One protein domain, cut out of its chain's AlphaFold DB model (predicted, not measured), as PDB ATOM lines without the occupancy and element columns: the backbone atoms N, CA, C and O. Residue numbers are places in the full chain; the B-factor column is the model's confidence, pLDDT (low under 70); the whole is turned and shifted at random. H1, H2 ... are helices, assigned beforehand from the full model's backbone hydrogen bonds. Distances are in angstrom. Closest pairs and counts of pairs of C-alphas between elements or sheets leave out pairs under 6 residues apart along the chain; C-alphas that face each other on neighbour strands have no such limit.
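What this domain is: This is residues 13 to 73 of the 88 residues of an uncharacterized protein of Onchocerca flexuosa (UniProt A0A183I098). A loose, open frame of three helices has the longest, H2, along one side; H1 makes a corner with H2 near residue 28, and past residue 44 the backbone folds back through H3, across a gap from H2. The 61 printed residues hold H1, H2 and H3 in that order, with no named strand: all helix. The whole is loose, radius of gyration of the C-alphas 13.8 A, and flat, spanning 36 by 33 by 16 A.

Where its parts are: Find C-alpha 28 at (30.791, 39.293, -2.823); from there H2 runs 24.3 A to residue 44. H1, residues 13 to 24, covers 16.7 A. H3, residues 52 to 67, runs 22.3 A to C-alpha 67 at (36.322, 43.897, -18.510).

How they stand to each other: H2 touches H1 with residues 28 to 31 alone; their closest C-alphas, Ile 20 and Leu 28, are 6.4 A apart. They run the same way at a steep tilt of 51 degrees. H2 and H3 are near each other, with 6 pairs of C-alphas within 10 A. H1 and H3 are apart. In H1, H2 and H3 every O i to N i+4 pair is within hydrogen-bond range.

The domain as a whole: The C-alphas farthest apart, Asn 22 and Ala 73, are 37.6 A apart. The printed part has no cut and no long link. Residues 51 to 57 stand free. Look for low pLDDT, under 70, at residues 13 to 14.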
ATOM      1  N   ALA A  13      39.067  48.726   1.116       60.12
ATOM      2  CA  ALA A  13      38.473  47.612   0.375       60.12
ATOM      3  C   ALA A  13      38.251  46.380   1.267       60.12
ATOM      4  O   ALA A  13      37.228  45.707   1.148       60.12
ATOM      5  N   VAL A  14      39.175  46.119   2.200       63.09
ATOM      6  CA  VAL A  14      39.030  45.050   3.202       63.09
ATOM      7  C   VAL A  14      37.782  45.287   4.063       63.09
ATOM      8  O   VAL A  14      36.980  44.373   4.235       63.09
ATOM      9  N   ALA A  15      37.532  46.529   4.495       82.81
ATOM     10  CA  ALA A  15      36.361  46.858   5.307       82.81
ATOM     11  C   ALA A  15      35.021  46.658   4.567       82.81
ATOM     12  O   ALA A  15      34.064  46.148   5.153       82.81
ATOM     13  N   GLU A  16      34.928  47.035   3.288       81.19
ATOM     14  CA  GLU A  16      33.704  46.828   2.497       81.19
ATOM     15  C   GLU A  16      33.431  45.347   2.213       81.19
ATOM     16  O   GLU A  16      32.284  44.901   2.309       81.19
ATOM     17  N   ILE A  17      34.474  44.570   1.908       83.50
ATOM     18  CA  ILE A  17      34.356  43.120   1.706       83.50
ATOM     19  C   ILE A  17      33.846  42.453   2.989       83.50
ATOM     20  O   ILE A  17      32.890  41.674   2.930       83.50
ATOM     21  N   ASP A  18      34.403  42.818   4.145       87.12
ATOM     22  CA  ASP A  18      33.982  42.288   5.445       87.12
ATOM     23  C   ASP A  18      32.527  42.656   5.773       87.12
ATOM     24  O   ASP A  18      31.764  41.828   6.275       87.12
ATOM     25  N   LEU A  19      32.093  43.877   5.444       90.31
ATOM     26  CA  LEU A  19      30.697  44.307   5.597       90.31
ATOM     27  C   LEU A  19      29.737  43.461   4.748       90.31
ATOM     28  O   LEU A  19      28.658  43.092   5.222       90.31
ATOM     29  N   ILE A  20      30.117  43.140   3.510       89.94
ATOM     30  CA  ILE A  20      29.308  42.299   2.618       89.94
ATOM     31  C   ILE A  20      29.219  40.873   3.165       89.94
ATOM     32  O   ILE A  20      28.111  40.337   3.278       89.94
ATOM     33  N   VAL A  21      30.352  40.290   3.560       92.75
ATOM     34  CA  VAL A  21      30.394  38.941   4.140       92.75
ATOM     35  C   VAL A  21      29.557  38.876   5.414       92.75
ATOM     36  O   VAL A  21      28.748  37.966   5.559       92.75
ATOM     37  N   ASN A  22      29.657  39.869   6.299       91.38
ATOM     38  CA  ASN A  22      28.866  39.912   7.530       91.38
ATOM     39  C   ASN A  22      27.360  40.039   7.268       91.38
ATOM     40  O   ASN A  22      26.553  39.446   7.982       91.38
ATOM     41  N   LYS A  23      26.962  40.811   6.251       92.94
ATOM     42  CA  LYS A  23      25.546  41.042   5.939       92.94
ATOM     43  C   LYS A  23      24.880  39.846   5.263       92.94
ATOM     44  O   LYS A  23      23.708  39.578   5.522       92.94
ATOM     45  N   PHE A  24      25.591  39.177   4.363       91.25
ATOM     46  CA  PHE A  24      25.018  38.153   3.487       91.25
ATOM     47  C   PHE A  24      25.537  36.740   3.771       91.25
ATOM     48  O   PHE A  24      25.023  35.781   3.201       91.25
ATOM     49  N   GLY A  25      26.535  36.596   4.645       94.19
ATOM     50  CA  GLY A  25      27.136  35.315   5.019       94.19
ATOM     51  C   GLY A  25      28.012  34.683   3.936       94.19
ATOM     52  O   GLY A  25      28.368  33.515   4.063       94.19
ATOM     53  N   ALA A  26      28.338  35.415   2.867       93.19
ATOM     54  CA  ALA A  26      29.099  34.905   1.730       93.19
ATOM     55  C   ALA A  26      29.991  35.996   1.105       93.19
ATOM     56  O   ALA A  26      29.671  37.184   1.213       93.19
ATOM     57  N   PRO A  27      31.092  35.626   0.427       93.12
ATOM     58  CA  PRO A  27      31.898  36.559  -0.354       93.12
ATOM     59  C   PRO A  27      31.090  37.254  -1.455       93.12
ATOM     60  O   PRO A  27      30.197  36.659  -2.062       93.12
ATOM     61  N   LEU A  28      31.452  38.501  -1.777       90.50
ATOM     62  CA  LEU A  28      30.791  39.293  -2.823       90.50
ATOM     63  C   LEU A  28      30.716  38.559  -4.171       90.50
ATOM     64  O   LEU A  28      29.699  38.634  -4.857       90.50
ATOM     65  N   GLU A  29      31.774  37.838  -4.543       91.12
ATOM     66  CA  GLU A  29      31.827  37.084  -5.795       91.12
ATOM     67  C   GLU A  29      30.751  35.987  -5.857       91.12
ATOM     68  O   GLU A  29      30.083  35.823  -6.881       91.12
ATOM     69  N   ASP A  30      30.532  35.276  -4.753       94.00
ATOM     70  CA  ASP A  30      29.538  34.204  -4.679       94.00
ATOM     71  C   ASP A  30      28.117  34.767  -4.681       94.00
ATOM     72  O   ASP A  30      27.239  34.248  -5.378       94.00
ATOM     73  N   ILE A  31      27.904  35.890  -3.989       93.81
ATOM     74  CA  ILE A  31      26.634  36.626  -4.024       93.81
ATOM     75  C   ILE A  31      26.335  37.096  -5.450       93.81
ATOM     76  O   ILE A  31      25.207  36.957  -5.923       93.81
ATOM     77  N   TYR A  32      27.338  37.623  -6.156       92.44
ATOM     78  CA  TYR A  32      27.186  38.059  -7.540       92.44
ATOM     79  C   TYR A  32      26.819  36.890  -8.464       92.44
ATOM     80  O   TYR A  32      25.849  36.990  -9.220       92.44
ATOM     81  N   LYS A  33      27.524  35.755  -8.369       92.56
ATOM     82  CA  LYS A  33      27.200  34.540  -9.141       92.56
ATOM     83  C   LYS A  33      25.766  34.077  -8.873       92.56
ATOM     84  O   LYS A  33      25.029  33.799  -9.822       92.56
ATOM     85  N   LEU A  34      25.350  34.048  -7.605       94.69
ATOM     86  CA  LEU A  34      23.991  33.677  -7.207       94.69
ATOM     87  C   LEU A  34      22.946  34.642  -7.784       94.69
ATOM     88  O   LEU A  34      21.946  34.197  -8.351       94.69
ATOM     89  N   ALA A  35      23.191  35.952  -7.700       92.75
ATOM     90  CA  ALA A  35      22.295  36.978  -8.226       92.75
ATOM     91  C   ALA A  35      22.123  36.877  -9.750       92.75
ATOM     92  O   ALA A  35      21.003  37.001 -10.253       92.75
ATOM     93  N   ILE A  36      23.204  36.606 -10.492       90.62
ATOM     94  CA  ILE A  36      23.148  36.404 -11.946       90.62
ATOM     95  C   ILE A  36      22.341  35.151 -12.298       90.62
ATOM     96  O   ILE A  36      21.497  35.211 -13.197       90.62
ATOM     97  N   SER A  37      22.561  34.036 -11.595       91.44
ATOM     98  CA  SER A  37      21.799  32.797 -11.806       91.44
ATOM     99  C   SER A  37      20.308  33.000 -11.536       91.44
ATOM    100  O   SER A  37      19.488  32.691 -12.400       91.44
ATOM    101  N   PHE A  38      19.964  33.621 -10.404       92.62
ATOM    102  CA  PHE A  38      18.582  33.958 -10.055       92.62
ATOM    103  C   PHE A  38      17.928  34.854 -11.113       92.62
ATOM    104  O   PHE A  38      16.819  34.581 -11.569       92.62
ATOM    105  N   TYR A  39      18.618  35.915 -11.545       89.88
ATOM    106  CA  TYR A  39      18.090  36.820 -12.564       89.88
ATOM    107  C   TYR A  39      17.820  36.096 -13.888       89.88
ATOM    108  O   TYR A  39      16.785  36.328 -14.512       89.88
ATOM    109  N   ARG A  40      18.722  35.204 -14.318       85.69
ATOM    110  CA  ARG A  40      18.552  34.421 -15.551       85.69
ATOM    111  C   ARG A  40      17.339  33.505 -15.476       85.69
ATOM    112  O   ARG A  40      16.521  33.543 -16.389       85.69
ATOM    113  N   GLU A  41      17.212  32.751 -14.389       89.44
ATOM    114  CA  GLU A  41      16.101  31.823 -14.171       89.44
ATOM    115  C   GLU A  41      14.754  32.560 -14.173       89.44
ATOM    116  O   GLU A  41      13.845  32.208 -14.924       89.44
ATOM    117  N   ARG A  42      14.655  33.664 -13.421       87.56
ATOM    118  CA  ARG A  42      13.409  34.438 -13.298       87.56
ATOM    119  C   ARG A  42      13.052  35.250 -14.540       87.56
ATOM    120  O   ARG A  42      11.874  35.493 -14.799       87.56
ATOM    121  N   LYS A  43      14.054  35.676 -15.320       81.88
ATOM    122  CA  LYS A  43      13.828  36.276 -16.644       81.88
ATOM    123  C   LYS A  43      13.234  35.239 -17.600       81.88
ATOM    124  O   LYS A  43      12.365  35.586 -18.389       81.88
ATOM    125  N   GLN A  44      13.688  33.985 -17.527       80.06
ATOM    126  CA  GLN A  44      13.205  32.893 -18.378       80.06
ATOM    127  C   GLN A  44      11.779  32.459 -18.024       80.06
ATOM    128  O   GLN A  44      10.999  32.173 -18.928       80.06
ATOM    129  N   SER A  45      11.424  32.455 -16.734       84.88
ATOM    130  CA  SER A  45      10.066  32.146 -16.267       84.88
ATOM    131  C   SER A  45       9.070  33.307 -16.419       84.88
ATOM    132  O   SER A  45       7.888  33.129 -16.140       84.88
ATOM    133  N   CYS A  46       9.520  34.494 -16.852       79.38
ATOM    134  CA  CYS A  46       8.739  35.740 -16.905       79.38
ATOM    135  C   CYS A  46       8.141  36.189 -15.553       79.38
ATOM    136  O   CYS A  46       7.312  37.096 -15.518       79.38
ATOM    137  N   GLU A  47       8.574  35.608 -14.433       83.75
ATOM    138  CA  GLU A  47       8.086  35.959 -13.091       83.75
ATOM    139  C   GLU A  47       8.701  37.262 -12.567       83.75
ATOM    140  O   GLU A  47       8.160  37.892 -11.659       83.75
ATOM    141  N   LEU A  48       9.839  37.675 -13.134       82.88
ATOM    142  CA  LEU A  48      10.537  38.897 -12.760       82.88
ATOM    143  C   LEU A  48      10.647  39.848 -13.953       82.88
ATOM    144  O   LEU A  48      11.527  39.714 -14.805       82.88
ATOM    145  N   MET A  49       9.799  40.875 -13.964       84.94
ATOM    146  CA  MET A  49       9.954  42.012 -14.868       84.94
ATOM    147  C   MET A  49      10.780  43.110 -14.205       84.94
ATOM    148  O   MET A  49      10.312  43.824 -13.321       84.94
ATOM    149  N   VAL A  50      12.022  43.261 -14.657       86.06
ATOM    150  CA  VAL A  50      12.908  44.339 -14.206       86.06
ATOM    151  C   VAL A  50      12.768  45.551 -15.139       86.06
ATOM    152  O   VAL A  50      12.912  45.381 -16.358       86.06
ATOM    153  N   PRO A  51      12.537  46.770 -14.604       89.38
ATOM    154  CA  PRO A  51      12.496  48.001 -15.393       89.38
ATOM    155  C   PRO A  51      13.739  48.183 -16.265       89.38
ATOM    156  O   PRO A  51      14.824  47.697 -15.930       89.38
ATOM    157  N   TYR A  52      13.591  48.873 -17.394       84.00
ATOM    158  CA  TYR A  52      14.661  49.019 -18.381       84.00
ATOM    159  C   TYR A  52      15.923  49.659 -17.790       84.00
ATOM    160  O   TYR A  52      17.025  49.147 -17.970       84.00
ATOM    161  N   GLU A  53      15.757  50.692 -16.977       88.69
ATOM    162  CA  GLU A  53      16.843  51.437 -16.342       88.69
ATOM    163  C   GLU A  53      17.659  50.531 -15.411       88.69
ATOM    164  O   GLU A  53      18.886  50.594 -15.353       88.69
ATOM    165  N   LYS A  54      16.980  49.623 -14.700       90.50
ATOM    166  CA  LYS A  54      17.634  48.635 -13.833       90.50
ATOM    167  C   LYS A  54      18.344  47.555 -14.646       90.50
ATOM    168  O   LYS A  54      19.433  47.129 -14.269       90.50
ATOM    169  N   ARG A  55      17.773  47.151 -15.782       87.25
ATOM    170  CA  ARG A  55      18.413  46.227 -16.728       87.25
ATOM    171  C   ARG A  55      19.697  46.819 -17.321       87.25
ATOM    172  O   ARG A  55      20.701  46.110 -17.381       87.25
ATOM    173  N   LEU A  56      19.701  48.109 -17.659       86.75
ATOM    174  CA  LEU A  56      20.903  48.833 -18.089       86.75
ATOM    175  C   LEU A  56      21.986  48.849 -17.004       86.75
ATOM    176  O   LEU A  56      23.149  48.577 -17.296       86.75
ATOM    177  N   LEU A  57      21.613  49.085 -15.742       91.00
ATOM    178  CA  LEU A  57      22.564  49.010 -14.627       91.00
ATOM    179  C   LEU A  57      23.169  47.608 -14.477       91.00
ATOM    180  O   LEU A  57      24.377  47.478 -14.299       91.00
ATOM    181  N   PHE A  58      22.363  46.548 -14.592       90.44
ATOM    182  CA  PHE A  58      22.872  45.172 -14.527       90.44
ATOM    183  C   PHE A  58      23.849  44.861 -15.662       90.44
ATOM    184  O   PHE A  58      24.869  44.209 -15.426       90.44
ATOM    185  N   MET A  59      23.577  45.365 -16.868       87.12
ATOM    186  CA  MET A  59      24.506  45.273 -17.993       87.12
ATOM    187  C   MET A  59      25.823  45.990 -17.681       87.12
ATOM    188  O   MET A  59      26.886  45.391 -17.843       87.12
ATOM    189  N   ALA A  60      25.765  47.236 -17.202       88.19
ATOM    190  CA  ALA A  60      26.952  48.023 -16.874       88.19
ATOM    191  C   ALA A  60      27.815  47.337 -15.804       88.19
ATOM    192  O   ALA A  60      29.017  47.174 -16.001       88.19
ATOM    193  N   TYR A  61      27.207  46.844 -14.719       90.50
ATOM    194  CA  TYR A  61      27.936  46.101 -13.689       90.50
ATOM    195  C   TYR A  61      28.527  44.793 -14.215       90.50
ATOM    196  O   TYR A  61      29.666  44.466 -13.897       90.50
ATOM    197  N   SER A  62      27.801  44.068 -15.068       88.75
ATOM    198  CA  SER A  62      28.317  42.831 -15.665       88.75
ATOM    199  C   SER A  62      29.520  43.093 -16.575       88.75
ATOM    200  O   SER A  62      30.474  42.314 -16.567       88.75
ATOM    201  N   LYS A  63      29.501  44.202 -17.330       86.44
ATOM    202  CA  LYS A  63      30.651  44.659 -18.123       86.44
ATOM    203  C   LYS A  63      31.819  45.054 -17.216       86.44
ATOM    204  O   LYS A  63      32.922  44.577 -17.453       86.44
ATOM    205  N   GLN A  64      31.570  45.812 -16.146       89.69
ATOM    206  CA  GLN A  64      32.602  46.215 -15.183       89.69
ATOM    207  C   GLN A  64      33.293  45.010 -14.530       89.69
ATOM    208  O   GLN A  64      34.513  44.990 -14.409       89.69
ATOM    209  N   VAL A  65      32.533  43.986 -14.132       88.75
ATOM    210  CA  VAL A  65      33.098  42.761 -13.542       88.75
ATOM    211  C   VAL A  65      33.943  41.988 -14.558       88.75
ATOM    212  O   VAL A  65      34.958  41.403 -14.193       88.75
ATOM    213  N   ARG A  66      33.535  41.965 -15.834       85.19
ATOM    214  CA  ARG A  66      34.197  41.165 -16.874       85.19
ATOM    215  C   ARG A  66      35.420  41.843 -17.489       85.19
ATOM    216  O   ARG A  66      36.396  41.160 -17.780       85.19
ATOM    217  N   TYR A  67      35.334  43.144 -17.736       86.50
ATOM    218  CA  TYR A  67      36.322  43.897 -18.510       86.50
ATOM    219  C   TYR A  67      37.053  44.955 -17.677       86.50
ATOM    220  O   TYR A  67      38.070  45.479 -18.119       86.50
ATOM    221  N   GLY A  68      36.581  45.246 -16.462       86.81
ATOM    222  CA  GLY A  68      37.077  46.371 -15.677       86.81
ATOM    223  C   GLY A  68      36.491  47.700 -16.171       86.81
ATOM    224  O   GLY A  68      35.352  47.718 -16.643       86.81
ATOM    225  N   PRO A  69      37.224  48.821 -16.028       90.38
ATOM    226  CA  PRO A  69      36.779  50.138 -16.482       90.38
ATOM    227  C   PRO A  69      36.326  50.149 -17.947       90.38
ATOM    228  O   PRO A  69      36.796  49.355 -18.756       90.38
ATOM    229  N   TYR A  70      35.431  51.080 -18.284       85.38
ATOM    230  CA  TYR A  70      34.873  51.189 -19.631       85.38
ATOM    231  C   TYR A  70      35.960  51.314 -20.710       85.38
ATOM    232  O   TYR A  70      36.793  52.219 -20.661       85.38
ATOM    233  N   ASP A  71      35.876  50.436 -21.709       80.88
ATOM    234  CA  ASP A  71      36.682  50.447 -22.924       80.88
ATOM    235  C   ASP A  71      35.750  50.385 -24.143       80.88
ATOM    236  O   ASP A  71      34.985  49.433 -24.315       80.88
ATOM    237  N   ALA A  72      35.819  51.407 -24.996       79.12
ATOM    238  CA  ALA A  72      34.994  51.519 -26.196       79.12
ATOM    239  C   ALA A  72      35.304  50.429 -27.239       79.12
ATOM    240  O   ALA A  72      34.437  50.093 -28.044       79.12
ATOM    241  N   ALA A  73      36.511  49.852 -27.225       74.75
ATOM    242  CA  ALA A  73      36.873  48.750 -28.118       74.75
ATOM    243  C   ALA A  73      36.271  47.402 -27.677       74.75
ATOM    244  O   ALA A  73      36.189  46.474 -28.481       74.75
TER     245      ALA A  73